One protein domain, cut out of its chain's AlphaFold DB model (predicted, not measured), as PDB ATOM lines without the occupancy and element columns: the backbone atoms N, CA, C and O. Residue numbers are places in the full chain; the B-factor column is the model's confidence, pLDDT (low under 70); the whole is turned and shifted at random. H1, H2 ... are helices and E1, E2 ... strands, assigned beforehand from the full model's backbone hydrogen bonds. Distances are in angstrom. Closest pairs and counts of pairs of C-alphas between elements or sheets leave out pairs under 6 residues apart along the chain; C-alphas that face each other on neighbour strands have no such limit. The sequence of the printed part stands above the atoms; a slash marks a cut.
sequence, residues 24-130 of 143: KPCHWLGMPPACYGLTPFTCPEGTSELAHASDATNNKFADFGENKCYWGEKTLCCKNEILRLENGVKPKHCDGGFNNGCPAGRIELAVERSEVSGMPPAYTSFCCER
ATOM      1  N   LYS A  24     161.209 137.221 110.831       72.12
ATOM      2  CA  LYS A  24     161.527 138.203 111.869       72.12
ATOM      3  C   LYS A  24     161.761 139.572 111.228       72.12
ATOM      4  O   LYS A  24     162.330 139.655 110.138       72.12
ATOM      5  N   PRO A  25     161.320 140.651 111.887       77.75
ATOM      6  CA  PRO A  25     161.398 141.978 111.303       77.75
ATOM      7  C   PRO A  25     162.835 142.478 111.162       77.75
ATOM      8  O   PRO A  25     163.072 143.341 110.326       77.75
ATOM      9  N   CYS A  26     163.782 141.944 111.936       79.62
ATOM     10  CA  CYS A  26     165.200 142.255 111.840       79.62
ATOM     11  C   CYS A  26     166.066 140.995 111.769       79.62
ATOM     12  O   CYS A  26     165.739 139.965 112.363       79.62
ATOM     13  N   HIS A  27     167.206 141.102 111.091       82.62
ATOM     14  CA  HIS A  27     168.215 140.051 111.010       82.62
ATOM     15  C   HIS A  27     169.629 140.639 110.926       82.62
ATOM     16  O   HIS A  27     169.843 141.718 110.374       82.62
ATOM     17  N   TRP A  28     170.602 139.913 111.476       80.62
ATOM     18  CA  TRP A  28     172.014 140.247 111.337       80.62
ATOM     19  C   TRP A  28     172.550 139.752 109.991       80.62
ATOM     20  O   TRP A  28     172.408 138.576 109.653       80.62
ATOM     21  N   LEU A  29     173.206 140.641 109.253       83.75
ATOM     22  CA  LEU A  29     174.073 140.298 108.132       83.75
ATOM     23  C   LEU A  29     175.503 140.102 108.636       83.75
ATOM     24  O   LEU A  29     176.014 140.919 109.402       83.75
ATOM     25  N   GLY A  30     176.139 139.023 108.185       78.25
ATOM     26  CA  GLY A  30     177.456 138.585 108.644       78.25
ATOM     27  C   GLY A  30     177.362 137.400 109.605       78.25
ATOM     28  O   GLY A  30     176.611 137.419 110.580       78.25
ATOM     29  N   MET A  31     178.134 136.349 109.324       75.25
ATOM     30  CA  MET A  31     178.129 135.112 110.104       75.25
ATOM     31  C   MET A  31     179.472 134.941 110.824       75.25
ATOM     32  O   MET A  31     180.512 134.954 110.170       75.25
ATOM     33  N   PRO A  32     179.491 134.785 112.158       71.06
ATOM     34  CA  PRO A  32     180.721 134.464 112.870       71.06
ATOM     35  C   PRO A  32     181.230 133.067 112.455       71.06
ATOM     36  O   PRO A  32     180.433 132.232 112.026       71.06
ATOM     37  N   PRO A  33     182.541 132.783 112.568       66.56
ATOM     38  CA  PRO A  33     183.571 133.611 113.201       66.56
ATOM     39  C   PRO A  33     184.166 134.699 112.290       66.56
ATOM     40  O   PRO A  33     184.890 135.559 112.783       66.56
ATOM     41  N   ALA A  34     183.871 134.692 110.986       74.50
ATOM     42  CA  ALA A  34     184.391 135.662 110.023       74.50
ATOM     43  C   ALA A  34     183.250 136.340 109.253       74.50
ATOM     44  O   ALA A  34     182.609 135.737 108.393       74.50
ATOM     45  N   CYS A  35     183.040 137.626 109.525       77.12
ATOM     46  CA  CYS A  35     182.122 138.466 108.777       77.12
ATOM     47  C   CYS A  35     182.859 138.916 107.517       77.12
ATOM     48  O   CYS A  35     183.645 139.855 107.568       77.12
ATOM     49  N   TYR A  36     182.702 138.197 106.405       63.25
ATOM     50  CA  TYR A  36     183.433 138.482 105.168       63.25
ATOM     51  C   TYR A  36     183.096 139.882 104.612       63.25
ATOM     52  O   TYR A  36     182.163 140.039 103.832       63.25
ATOM     53  N   GLY A  37     183.877 140.884 105.027       59.56
ATOM     54  CA  GLY A  37     183.804 142.284 104.612       59.56
ATOM     55  C   GLY A  37     184.664 143.172 105.522       59.56
ATOM     56  O   GLY A  37     184.573 143.078 106.740       59.56
ATOM     57  N   LEU A  38     185.520 144.026 104.948       53.81
ATOM     58  CA  LEU A  38     186.225 145.094 105.692       53.81
ATOM     59  C   LEU A  38     185.321 146.307 105.963       53.81
ATOM     60  O   LEU A  38     185.712 147.230 106.670       53.81
ATOM     61  N   THR A  39     184.136 146.310 105.361       63.16
ATOM     62  CA  THR A  39     183.102 147.329 105.489       63.16
ATOM     63  C   THR A  39     181.814 146.664 105.962       63.16
ATOM     64  O   THR A  39     181.607 145.483 105.659       63.16
ATOM     65  N   PRO A  40     180.929 147.405 106.642       68.38
ATOM     66  CA  PRO A  40     179.604 146.908 106.970       68.38
ATOM     67  C   PRO A  40     178.832 146.427 105.739       68.38
ATOM     68  O   PRO A  40     179.023 146.929 104.628       68.38
ATOM     69  N   PHE A  41     177.942 145.457 105.941       78.31
ATOM     70  CA  PHE A  41     177.033 145.003 104.895       78.31
ATOM     71  C   PHE A  41     175.986 146.078 104.606       78.31
ATOM     72  O   PHE A  41     175.376 146.604 105.532       78.31
ATOM     73  N   THR A  42     175.728 146.339 103.326       84.31
ATOM     74  CA  THR A  42     174.571 147.133 102.904       84.31
ATOM     75  C   THR A  42     173.300 146.311 103.085       84.31
ATOM     76  O   THR A  42     173.209 145.188 102.584       84.31
ATOM     77  N   CYS A  43     172.308 146.871 103.776       84.88
ATOM     78  CA  CYS A  43     171.018 146.214 103.947       84.88
ATOM     79  C   CYS A  43     170.292 146.008 102.601       84.88
ATOM     80  O   CYS A  43     170.346 146.890 101.738       84.88
ATOM     81  N   PRO A  44     169.621 144.857 102.396       85.94
ATOM     82  CA  PRO A  44     168.872 144.589 101.173       85.94
ATOM     83  C   PRO A  44     167.680 145.541 101.018       85.94
ATOM     84  O   PRO A  44     167.193 146.132 101.986       85.94
ATOM     85  N   GLU A  45     167.177 145.656  99.788       83.69
ATOM     86  CA  GLU A  45     166.012 146.484  99.475       83.69
ATOM     87  C   GLU A  45     164.812 146.139 100.379       83.69
ATOM     88  O   GLU A  45     164.561 144.978 100.703       83.69
ATOM     89  N   GLY A  46     164.080 147.165 100.826       78.19
ATOM     90  CA  GLY A  46     162.965 147.003 101.767       78.19
ATOM     91  C   GLY A  46     163.381 146.901 103.240       78.19
ATOM     92  O   GLY A  46     162.510 146.826 104.115       78.19
ATOM     93  N   THR A  47     164.681 146.957 103.535       82.62
ATOM     94  CA  THR A  47     165.217 147.028 104.900       82.62
ATOM     95  C   THR A  47     166.142 148.231 105.082       82.62
ATOM     96  O   THR A  47     166.669 148.768 104.110       82.62
ATOM     97  N   SER A  48     166.326 148.665 106.327       83.44
ATOM     98  CA  SER A  48     167.264 149.726 106.700       83.44
ATOM     99  C   SER A  48     168.162 149.266 107.838       83.44
ATOM    100  O   SER A  48     167.792 148.414 108.652       83.44
ATOM    101  N   GLU A  49     169.348 149.856 107.883       83.38
ATOM    102  CA  GLU A  49     170.331 149.619 108.927       83.38
ATOM    103  C   GLU A  49     169.880 150.224 110.258       83.38
ATOM    104  O   GLU A  49     169.457 151.380 110.329       83.38
ATOM    105  N   LEU A  50     169.982 149.429 111.324       78.00
ATOM    106  CA  LEU A  50     169.672 149.855 112.686       78.00
ATOM    107  C   LEU A  50     170.920 149.945 113.580       78.00
ATOM    108  O   LEU A  50     170.958 150.771 114.500       78.00
ATOM    109  N   ALA A  51     171.918 149.086 113.351       77.75
ATOM    110  CA  ALA A  51     173.136 149.015 114.157       77.75
ATOM    111  C   ALA A  51     174.272 148.239 113.476       77.75
ATOM    112  O   ALA A  51     174.017 147.281 112.743       77.75
ATOM    113  N   HIS A  52     175.514 148.570 113.837       78.75
ATOM    114  CA  HIS A  52     176.696 147.736 113.604       78.75
ATOM    115  C   HIS A  52     177.149 147.075 114.897       78.75
ATOM    116  O   HIS A  52     177.142 147.723 115.935       78.75
ATOM    117  N   ALA A  53     177.620 145.828 114.856       74.44
ATOM    118  CA  ALA A  53     178.103 145.137 116.064       74.44
ATOM    119  C   ALA A  53     179.317 145.817 116.745       74.44
ATOM    120  O   ALA A  53     179.632 145.517 117.898       74.44
ATOM    121  N   SER A  54     180.009 146.728 116.054       70.50
ATOM    122  CA  SER A  54     181.094 147.554 116.601       70.50
ATOM    123  C   SER A  54     180.603 148.725 117.461       70.50
ATOM    124  O   SER A  54     181.350 149.198 118.318       70.50
ATOM    125  N   ASP A  55     179.340 149.137 117.326       71.06
ATOM    126  CA  ASP A  55     178.771 150.316 117.992       71.06
ATOM    127  C   ASP A  55     178.148 150.022 119.366       71.06
ATOM    128  O   ASP A  55     177.380 150.834 119.884       71.06
ATOM    129  N   ALA A  56     178.459 148.881 119.992       64.94
ATOM    130  CA  ALA A  56     177.835 148.438 121.250       64.94
ATOM    131  C   ALA A  56     177.887 149.492 122.376       64.94
ATOM    132  O   ALA A  56     176.965 149.593 123.181       64.94
ATOM    133  N   THR A  57     178.918 150.340 122.402       60.19
ATOM    134  CA  THR A  57     179.058 151.445 123.367       60.19
ATOM    135  C   THR A  57     178.066 152.589 123.164       60.19
ATOM    136  O   THR A  57     177.715 153.259 124.132       60.19
ATOM    137  N   ASN A  58     177.612 152.827 121.934       59.50
ATOM    138  CA  ASN A  58     176.739 153.952 121.576       59.50
ATOM    139  C   ASN A  58     175.338 153.501 121.141       59.50
ATOM    140  O   ASN A  58     174.426 154.321 120.992       59.50
ATOM    141  N   ASN A  59     175.155 152.201 120.922       64.00
ATOM    142  CA  ASN A  59     173.953 151.627 120.363       64.00
ATOM    143  C   ASN A  59     173.615 150.309 121.076       64.00
ATOM    144  O   ASN A  59     174.216 149.275 120.829       64.00
ATOM    145  N   LYS A  60     172.588 150.315 121.929       63.22
ATOM    146  CA  LYS A  60     172.117 149.104 122.630       63.22
ATOM    147  C   LYS A  60     171.665 147.970 121.697       63.22
ATOM    148  O   LYS A  60     171.628 146.818 122.107       63.22
ATOM    149  N   PHE A  61     171.313 148.287 120.448       66.56
ATOM    150  CA  PHE A  61     171.000 147.282 119.429       66.56
ATOM    151  C   PHE A  61     172.271 146.577 118.921       66.56
ATOM    152  O   PHE A  61     172.179 145.469 118.409       66.56
ATOM    153  N   ALA A  62     173.445 147.196 119.089       66.56
ATOM    154  CA  ALA A  62     174.751 146.623 118.777       66.56
ATOM    155  C   ALA A  62     175.335 145.760 119.906       66.56
ATOM    156  O   ALA A  62     176.214 144.943 119.647       66.56
ATOM    157  N   ASP A  63     174.845 145.924 121.140       64.19
ATOM    158  CA  ASP A  63     175.218 145.079 122.286       64.19
ATOM    159  C   ASP A  63     174.591 143.672 122.188       64.19
ATOM    160  O   ASP A  63     175.087 142.694 122.741       64.19
ATOM    161  N   PHE A  64     173.518 143.547 121.402       56.00
ATOM    162  CA  PHE A  64     172.877 142.283 121.058       56.00
ATOM    163  C   PHE A  64     173.615 141.596 119.897       56.00
ATOM    164  O   PHE A  64     173.204 141.674 118.741       56.00
ATOM    165  N   GLY A  65     174.753 140.970 120.192       56.09
ATOM    166  CA  GLY A  65     175.604 140.348 119.176       56.09
ATOM    167  C   GLY A  65     176.814 139.633 119.766       56.09
ATOM    168  O   GLY A  65     177.936 139.860 119.300       56.09
ATOM    169  N   GLU A  66     176.611 138.825 120.813       52.84
ATOM    170  CA  GLU A  66     177.690 138.237 121.630       52.84
ATOM    171  C   GLU A  66     178.736 137.487 120.794       52.84
ATOM    172  O   GLU A  66     179.931 137.529 121.102       52.84
ATOM    173  N   ASN A  67     178.327 136.873 119.678       62.25
ATOM    174  CA  ASN A  67     179.258 136.219 118.762       62.25
ATOM    175  C   ASN A  67     179.877 137.219 117.791       62.25
ATOM    176  O   ASN A  67     179.573 137.217 116.591       62.25
ATOM    177  N   LYS A  68     180.749 138.082 118.315       65.19
ATOM    178  CA  LYS A  68     181.540 139.014 117.510       65.19
ATOM    179  C   LYS A  68     182.338 138.249 116.458       65.19
ATOM    180  O   LYS A  68     182.874 137.172 116.711       65.19
ATOM    181  N   CYS A  69     182.414 138.816 115.264       72.56
ATOM    182  CA  CYS A  69     183.325 138.310 114.254       72.56
ATOM    183  C   CYS A  69     184.769 138.623 114.659       72.56
ATOM    184  O   CYS A  69     185.045 139.697 115.190       72.56
ATOM    185  N   TYR A  70     185.694 137.694 114.406       72.88
ATOM    186  CA  TYR A  70     187.125 137.954 114.579       72.88
ATOM    187  C   TYR A  70     187.618 139.002 113.581       72.88
ATOM    188  O   TYR A  70     188.475 139.814 113.922       72.88
ATOM    189  N   TRP A  71     187.059 138.993 112.365       72.12
ATOM    190  CA  TRP A  71     187.331 139.956 111.299       72.12
ATOM    191  C   TRP A  71     186.026 140.426 110.652       72.12
ATOM    192  O   TRP A  71     185.123 139.611 110.433       72.12
ATOM    193  N   GLY A  72     185.972 141.717 110.319       74.19
ATOM    194  CA  GLY A  72     184.809 142.384 109.736       74.19
ATOM    195  C   GLY A  72     183.737 142.759 110.757       74.19
ATOM    196  O   GLY A  72     183.908 142.573 111.961       74.19
ATOM    197  N   GLU A  73     182.617 143.282 110.263       76.31
ATOM    198  CA  GLU A  73     181.510 143.762 111.093       76.31
ATOM    199  C   GLU A  73     180.178 143.139 110.669       76.31
ATOM    200  O   GLU A  73     179.974 142.798 109.502       76.31
ATOM    201  N   LYS A  74     179.264 142.986 111.635       80.69
ATOM    202  CA  LYS A  74     177.869 142.628 111.360       80.69
ATOM    203  C   LYS A  74     177.021 143.884 111.252       80.69
ATOM    204  O   LYS A  74     177.231 144.825 112.019       80.69
ATOM    205  N   THR A  75     176.007 143.833 110.396       84.50
ATOM    206  CA  THR A  75     174.997 144.892 110.258       84.50
ATOM    207  C   THR A  75     173.622 144.341 110.609       84.50
ATOM    208  O   THR A  75     173.218 143.310 110.073       84.50
ATOM    209  N   LEU A  76     172.892 144.999 111.508       80.81
ATOM    210  CA  LEU A  76     171.510 144.655 111.832       80.81
ATOM    211  C   LEU A  76     170.580 145.378 110.859       80.81
ATOM    212  O   LEU A  76     170.463 146.605 110.905       80.81
ATOM    213  N   CYS A  77     169.901 144.612 110.012       83.94
ATOM    214  CA  CYS A  77     168.957 145.122 109.026       83.94
ATOM    215  C   CYS A  77     167.528 144.813 109.459       83.94
ATOM    216  O   CYS A  77     167.213 143.669 109.789       83.94
ATOM    217  N   CYS A  78     166.657 145.819 109.436       81.00
ATOM    218  CA  CYS A  78     165.251 145.682 109.809       81.00
ATOM    219  C   CYS A  78     164.325 146.131 108.682       81.00
ATOM    220  O   CYS A  78     164.624 147.091 107.975       81.00
ATOM    221  N   LYS A  79     163.170 145.477 108.542       81.81
ATOM    222  CA  LYS A  79     162.130 145.851 107.578       81.81
ATOM    223  C   LYS A  79     161.702 147.302 107.783       81.81
ATOM    224  O   LYS A  79     161.414 147.735 108.901       81.81
ATOM    225  N   ASN A  80     161.598 148.043 106.684       73.69
ATOM    226  CA  ASN A  80     161.244 149.465 106.708       73.69
ATOM    227  C   ASN A  80     159.867 149.722 107.333       73.69
ATOM    228  O   ASN A  80     159.638 150.780 107.901       73.69
ATOM    229  N   GLU A  81     158.953 148.753 107.269       69.56
ATOM    230  CA  GLU A  81     157.618 148.837 107.875       69.56
ATOM    231  C   GLU A  81     157.646 148.940 109.409       69.56
ATOM    232  O   GLU A  81     156.762 149.556 110.000       69.56
ATOM    233  N   ILE A  82     158.687 148.378 110.026       62.88
ATOM    234  CA  ILE A  82     158.946 148.360 111.472       62.88
ATOM    235  C   ILE A  82     159.735 149.596 111.886       62.88
ATOM    236  O   ILE A  82     159.566 150.103 112.991       62.88
ATOM    237  N   LEU A  83     160.588 150.081 110.983       58.78
ATOM    238  CA  LEU A  83     161.387 151.278 111.193       58.78
ATOM    239  C   LEU A  83     160.664 152.576 110.819       58.78
ATOM    240  O   LEU A  83     161.152 153.617 111.239       58.78
ATOM    241  N   ARG A  84     159.558 152.511 110.045       52.97
ATOM    242  CA  ARG A  84     158.801 153.607 109.396       52.97
ATOM    243  C   ARG A  84     159.324 154.997 109.764       52.97
ATOM    244  O   ARG A  84     158.798 155.732 110.596       52.97
ATOM    245  N   LEU A  85     160.444 155.284 109.115       47.28
ATOM    246  CA  LEU A  85     161.288 156.449 109.265       47.28
ATOM    247  C   LEU A  85     160.627 157.633 108.560       47.28
ATOM    248  O   LEU A  85     161.094 158.042 107.505       47.28
ATOM    249  N   GLU A  86     159.561 158.197 109.125       39.25
ATOM    250  CA  GLU A  86     159.214 159.584 108.779       39.25
ATOM    251  C   GLU A  86     159.900 160.603 109.688       39.25
ATOM    252  O   GLU A  86     159.952 161.766 109.329       39.25
ATOM    253  N   ASN A  87     160.514 160.188 110.808       39.84
ATOM    254  CA  ASN A  87     161.246 161.099 111.706       39.84
ATOM    255  C   ASN A  87     162.340 160.423 112.565       39.84
ATOM    256  O   ASN A  87     162.673 160.906 113.646       39.84
ATOM    257  N   GLY A  88     162.906 159.284 112.143       44.81
ATOM    258  CA  GLY A  88     164.016 158.664 112.890       44.81
ATOM    259  C   GLY A  88     163.642 158.136 114.285       44.81
ATOM    260  O   GLY A  88     164.505 158.035 115.161       44.81
ATOM    261  N   VAL A  89     162.364 157.817 114.523       44.62
ATOM    262  CA  VAL A  89     161.895 157.325 115.824       44.62
ATOM    263  C   VAL A  89     162.355 155.883 116.015       44.62
ATOM    264  O   VAL A  89     161.751 154.933 115.529       44.62
ATOM    265  N   LYS A  90     163.460 155.726 116.744       53.56
ATOM    266  CA  LYS A  90     163.949 154.425 117.205       53.56
ATOM    267  C   LYS A  90     162.945 153.834 118.207       53.56
ATOM    268  O   LYS A  90     162.432 154.591 119.041       53.56
ATOM    269  N   PRO A  91     162.697 152.512 118.192       56.75
ATOM    270  CA  PRO A  91     161.838 151.895 119.192       56.75
ATOM    271  C   PRO A  91     162.373 152.207 120.601       56.75
ATOM    272  O   PRO A  91     163.561 152.020 120.899       56.75
ATOM    273  N   LYS A  92     161.509 152.766 121.458       57.19
ATOM    274  CA  LYS A  92     161.852 153.071 122.858       57.19
ATOM    275  C   LYS A  92     161.773 151.780 123.679       57.19
ATOM    276  O   LYS A  92     161.032 150.879 123.316       57.19
ATOM    277  N   HIS A  93     162.556 151.701 124.759       71.38
ATOM    278  CA  HIS A  93     162.596 150.560 125.694       71.38
ATOM    279  C   HIS A  93     162.717 149.195 124.991       71.38
ATOM    280  O   HIS A  93     161.752 148.476 124.751       71.38
ATOM    281  N   CYS A  94     163.963 148.869 124.658       72.44
ATOM    282  CA  CYS A  94     164.335 147.614 124.025       72.44
ATOM    283  C   CYS A  94     165.473 147.020 124.820       72.44
ATOM    284  O   CYS A  94     166.429 147.757 125.085       72.44
ATOM    285  N   ASP A  95     165.362 145.731 125.107       75.50
ATOM    286  CA  ASP A  95     166.326 144.971 125.888       75.50
ATOM    287  C   ASP A  95     166.576 143.623 125.189       75.50
ATOM    288  O   ASP A  95     165.671 143.045 124.573       75.50
ATOM    289  N   GLY A  96     167.816 143.139 125.261       73.12
ATOM    290  CA  GLY A  96     168.233 141.835 124.742       73.12
ATOM    291  C   GLY A  96     168.383 140.781 125.840       73.12
ATOM    292  O   GLY A  96     168.188 141.062 127.020       73.12
ATOM    293  N   GLY A  97     168.761 139.561 125.447       69.69
ATOM    294  CA  GLY A  97     169.141 138.498 126.389       69.69
ATOM    295  C   GLY A  97     167.980 137.662 126.933       69.69
ATOM    296  O   GLY A  97     168.153 136.924 127.903       69.69
ATOM    297  N   PHE A  98     166.795 137.739 126.321       72.69
ATOM    298  CA  PHE A  98     165.677 136.884 126.711       72.69
ATOM    299  C   PHE A  98     165.827 135.495 126.092       72.69
ATOM    300  O   PHE A  98     165.819 135.343 124.872       72.69
ATOM    301  N   ASN A  99     165.942 134.477 126.942       73.25
ATOM    302  CA  ASN A  99     165.913 133.086 126.508       73.25
ATOM    303  C   ASN A  99     164.459 132.669 126.241       73.25
ATOM    304  O   ASN A  99     163.613 132.806 127.124       73.25
ATOM    305  N   ASN A 100     164.197 132.091 125.067       72.38
ATOM    306  CA  ASN A 100     162.882 131.579 124.642       72.38
ATOM    307  C   ASN A 100     161.823 132.644 124.293       72.38
ATOM    308  O   ASN A 100     160.637 132.449 124.566       72.38
ATOM    309  N   GLY A 101     162.219 133.738 123.640       79.44
ATOM    310  CA  GLY A 101     161.277 134.729 123.118       79.44
ATOM    311  C   GLY A 101     161.021 135.904 124.058       79.44
ATOM    312  O   GLY A 101     161.624 136.038 125.121       79.44
ATOM    313  N   CYS A 102     160.118 136.792 123.644       82.75
ATOM    314  CA  CYS A 102     159.845 138.036 124.358       82.75
ATOM    315  C   CYS A 102     158.759 137.906 125.432       82.75
ATOM    316  O   CYS A 102     157.778 137.184 125.232       82.75
ATOM    317  N   PRO A 103     158.872 138.657 126.545       83.75
ATOM    318  CA  PRO A 103     157.820 138.715 127.551       83.75
ATOM    319  C   PRO A 103     156.534 139.337 126.984       83.75
ATOM    320  O   PRO A 103     156.539 140.043 125.970       83.75
ATOM    321  N   ALA A 104     155.410 139.079 127.657       81.56
ATOM    322  CA  ALA A 104     154.103 139.572 127.233       81.56
ATOM    323  C   ALA A 104     154.091 141.106 127.082       81.56
ATOM    324  O   ALA A 104     154.652 141.830 127.899       81.56
ATOM    325  N   GLY A 105     153.441 141.594 126.022       73.19
ATOM    326  CA  GLY A 105     153.386 143.028 125.697       73.19
ATOM    327  C   GLY A 105     154.586 143.544 124.896       73.19
ATOM    328  O   GLY A 105     154.549 144.672 124.408       73.19
ATOM    329  N   ARG A 106     155.611 142.713 124.681       79.81
ATOM    330  CA  ARG A 106     156.741 143.037 123.810       79.81
ATOM    331  C   ARG A 106     156.646 142.327 122.463       79.81
ATOM    332  O   ARG A 106     155.921 141.343 122.297       79.81
ATOM    333  N   ILE A 107     157.360 142.872 121.492       78.62
ATOM    334  CA  ILE A 107     157.564 142.294 120.168       78.62
ATOM    335  C   ILE A 107     159.005 141.813 120.046       78.62
ATOM    336  O   ILE A 107     159.923 142.437 120.579       78.62
ATOM    337  N   GLU A 108     159.191 140.706 119.338       79.75
ATOM    338  CA  GLU A 108     160.511 140.166 119.029       79.75
ATOM    339  C   GLU A 108     161.014 140.769 117.726       79.75
ATOM    340  O   GLU A 108     160.444 140.516 116.663       79.75
ATOM    341  N   LEU A 109     162.063 141.586 117.821       76.31
ATOM    342  CA  LEU A 109     162.640 142.240 116.656       76.31
ATOM    343  C   LEU A 109     163.682 141.366 115.965       76.31
ATOM    344  O   LEU A 109     163.661 141.216 114.747       76.31
ATOM    345  N   ALA A 110     164.576 140.778 116.749       72.75
ATOM    346  CA  ALA A 110     165.657 139.940 116.259       72.75
ATOM    347  C   ALA A 110     165.830 138.728 117.173       72.75
ATOM    348  O   ALA A 110     165.498 138.771 118.359       72.75
ATOM    349  N   VAL A 111     166.383 137.662 116.605       73.00
ATOM    350  CA  VAL A 111     166.845 136.491 117.346       73.00
ATOM    351  C   VAL A 111     168.305 136.286 116.986       73.00
ATOM    352  O   VAL A 111     168.646 136.207 115.804       73.00
ATOM    353  N   GLU A 112     169.165 136.206 117.992       72.25
ATOM    354  CA  GLU A 112     170.547 135.789 117.812       72.25
ATOM    355  C   GLU A 112     170.661 134.308 118.158       72.25
ATOM    356  O   GLU A 112     170.125 133.833 119.157       72.25
ATOM    357  N   ARG A 113     171.373 133.573 117.306       69.38
ATOM    358  CA  ARG A 113     171.764 132.195 117.567       69.38
ATOM    359  C   ARG A 113     173.184 132.200 118.116       69.38
ATOM    360  O   ARG A 113     174.103 132.645 117.429       69.38
ATOM    361  N   SER A 114     173.350 131.677 119.323       64.88
ATOM    362  CA  SER A 114     174.652 131.434 119.919       64.88
ATOM    363  C   SER A 114     175.039 129.966 119.840       64.88
ATOM    364  O   SER A 114     174.284 129.085 120.250       64.88
ATOM    365  N   GLU A 115     176.213 129.702 119.270       64.00
ATOM    366  CA  GLU A 115     176.784 128.363 119.156       64.00
ATOM    367  C   GLU A 115     178.003 128.261 120.072       64.00
ATOM    368  O   GLU A 115     179.081 128.768 119.769       64.00
ATOM    369  N   VAL A 116     177.828 127.587 121.209       63.97
ATOM    370  CA  VAL A 116     178.928 127.237 122.111       63.97
ATOM    371  C   VAL A 116     179.322 125.788 121.839       63.97
ATOM    372  O   VAL A 116     178.473 124.897 121.823       63.97
ATOM    373  N   SER A 117     180.616 125.544 121.611       67.38
ATOM    374  CA  SER A 117     181.133 124.202 121.315       67.38
ATOM    375  C   SER A 117     180.727 123.195 122.397       67.38
ATOM    376  O   SER A 117     180.962 123.419 123.584       67.38
ATOM    377  N   GLY A 118     180.105 122.087 121.986       67.50
ATOM    378  CA  GLY A 118     179.624 121.041 122.894       67.50
ATOM    379  C   GLY A 118     178.281 121.331 123.579       67.50
ATOM    380  O   GLY A 118     177.849 120.522 124.398       67.50
ATOM    381  N   MET A 119     177.605 122.434 123.243       68.44
ATOM    382  CA  MET A 119     176.268 122.770 123.741       68.44
ATOM    383  C   MET A 119     175.254 122.886 122.591       68.44
ATOM    384  O   MET A 119     175.630 123.201 121.459       68.44
ATOM    385  N   PRO A 120     173.958 122.624 122.848       64.31
ATOM    386  CA  PRO A 120     172.913 122.939 121.881       64.31
ATOM    387  C   PRO A 120     172.884 124.453 121.597       64.31
ATOM    388  O   PRO A 120     173.235 125.240 122.478       64.31
ATOM    389  N   PRO A 121     172.459 124.875 120.391       62.84
ATOM    390  CA  PRO A 121     172.388 126.289 120.049       62.84
ATOM    391  C   PRO A 121     171.446 127.015 121.011       62.84
ATOM    392  O   PRO A 121     170.299 126.603 121.198       62.84
ATOM    393  N   ALA A 122     171.934 128.099 121.605       66.31
ATOM    394  CA  ALA A 122     171.119 129.004 122.395       66.31
ATOM    395  C   ALA A 122     170.528 130.075 121.476       66.31
ATOM    396  O   ALA A 122     171.156 130.486 120.501       66.31
ATOM    397  N   TYR A 123     169.315 130.521 121.783       70.06
ATOM    398  CA  TYR A 123     168.667 131.607 121.063       70.06
ATOM    399  C   TYR A 123     168.323 132.702 122.056       70.06
ATOM    400  O   TYR A 123     167.561 132.466 122.997       70.06
ATOM    401  N   THR A 124     168.895 133.878 121.848       73.88
ATOM    402  CA  THR A 124     168.559 135.075 122.610       73.88
ATOM    403  C   THR A 124     167.659 135.945 121.752       73.88
ATOM    404  O   THR A 124     167.846 136.061 120.541       73.88
ATOM    405  N   SER A 125     166.645 136.531 122.374       78.81
ATOM    406  CA  SER A 125     165.679 137.394 121.705       78.81
ATOM    407  C   SER A 125     165.941 138.849 122.062       78.81
ATOM    408  O   SER A 125     166.237 139.178 123.216       78.81
ATOM    409  N   PHE A 126     165.803 139.723 121.069       78.31
ATOM    410  CA  PHE A 126     165.820 141.166 121.257       78.31
ATOM    411  C   PHE A 126     164.397 141.705 121.198       78.31
ATOM    412  O   PHE A 126     163.706 141.573 120.180       78.31
ATOM    413  N   CYS A 127     163.959 142.301 122.301       82.00
ATOM    414  CA  CYS A 127     162.556 142.587 122.548       82.00
ATOM    415  C   CYS A 127     162.329 144.078 122.764       82.00
ATOM    416  O   CYS A 127     163.040 144.698 123.551       82.00
ATOM    417  N   CYS A 128     161.291 144.631 122.142       77.38
ATOM    418  CA  CYS A 128     160.876 146.025 122.325       77.38
ATOM    419  C   CYS A 128     159.402 146.114 122.730       77.38
ATOM    420  O   CYS A 128     158.620 145.207 122.444       77.38
ATOM    421  N   GLU A 129     159.000 147.193 123.394       76.94
ATOM    422  CA  GLU A 129     157.593 147.435 123.739       76.94
ATOM    423  C   GLU A 129     156.735 147.722 122.500       76.94
ATOM    424  O   GLU A 129     157.115 148.496 121.616       76.94
ATOM    425  N   ARG A 130     155.550 147.099 122.449       63.19
ATOM    426  CA  ARG A 130     154.610 147.181 121.318       63.19
ATOM    427  C   ARG A 130     154.067 148.600 121.097       63.19
ATOM    428  O   ARG A 130     153.803 148.989 119.963       63.19
TER     429      ARG A 130
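AT A GLANCE: This is residues 24 to 130 of the 143 residues of an uncharacterized protein of Pristionchus pacificus (UniProt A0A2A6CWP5). Two small three-stranded sheets, one of E1, E3 and E2 and the other, later along the chain, of E4, E6 and E5, meet at their edge strands E1 and E5 roughly as an L. The short helix H1 sits in the angle between them, H2 lies by the ends of E2 and E3, and long loops make up much of the rest. The 107 printed residues hold two named helices and six named strands in the order E1 E2 H1 E3 H2 E4 E5 E6; both sheets are antiparallel, E1 - E3 - E2 and E4 - E6 - E5. The class is mostly strand, though under half of the residues are in named elements. The whole is compact, with a radius of gyration of the C-alphas of 13.7 A and spans of 40 by 33 by 25 A.

IN THESE COORDINATES: E1, residues 26 to 29, begins at C-alpha 26 (165.200, 142.255, 111.840). E2, residues 47 to 52, is 14.4 A long, and H1 is residues 60 to 63. E3, residues 75 to 79, is 13.2 A long and ends at C-alpha 79 (162.130, 145.851, 107.578), with H2, residues 80 to 83, directly after it. E4, residues 94 to 99, is 14.8 A long. E5, residues 106 to 114, measures 21.7 A and bends by 63 degrees at residue 109. E6, residues 122 to 129, measures 22.9 A and ends at C-alpha 129 (157.593, 147.435, 123.739).

HOW THE PARTS SIT: E1 is the antiparallel neighbour of E3, with N 27 and O 77 2.9 A apart, within hydrogen-bond range. E3 and E2 are antiparallel, with N 48 and O 78 at 2.8 A. H1 only grazes this sheet and only grazes the other one too. H2 is on the first sheet; the closest C-alphas of E2 and H2, those of Thr 47 and Asn 80, are 5.0 A apart. E1 and E5 have their closest C-alphas, Cys 26 and Ala 110, 5.0 A apart. E5 and E6 form a hairpin, with N 109 and O 126 at 2.9 A. E4 and E6 are antiparallel, with N 95 and O 127 at 3.0 A; this sheet is strongly twisted. E2 and E4 are apart. H1 and H2 are too short for any O i to N i+4 pair, but each has its one O i to N i+3 pair within range.

THE WHOLE: The C-alphas farthest apart, those of Glu 86 and Gly 118, are 45.8 A apart. The printed part has no cut. The links E1 to E2 and H1 to E3 are long, with 17 and 11 residues. The mean pLDDT of the printed part is 70.6; 43 residues are under 70, among them 56 to 68, 81 to 92 and 113 to 122.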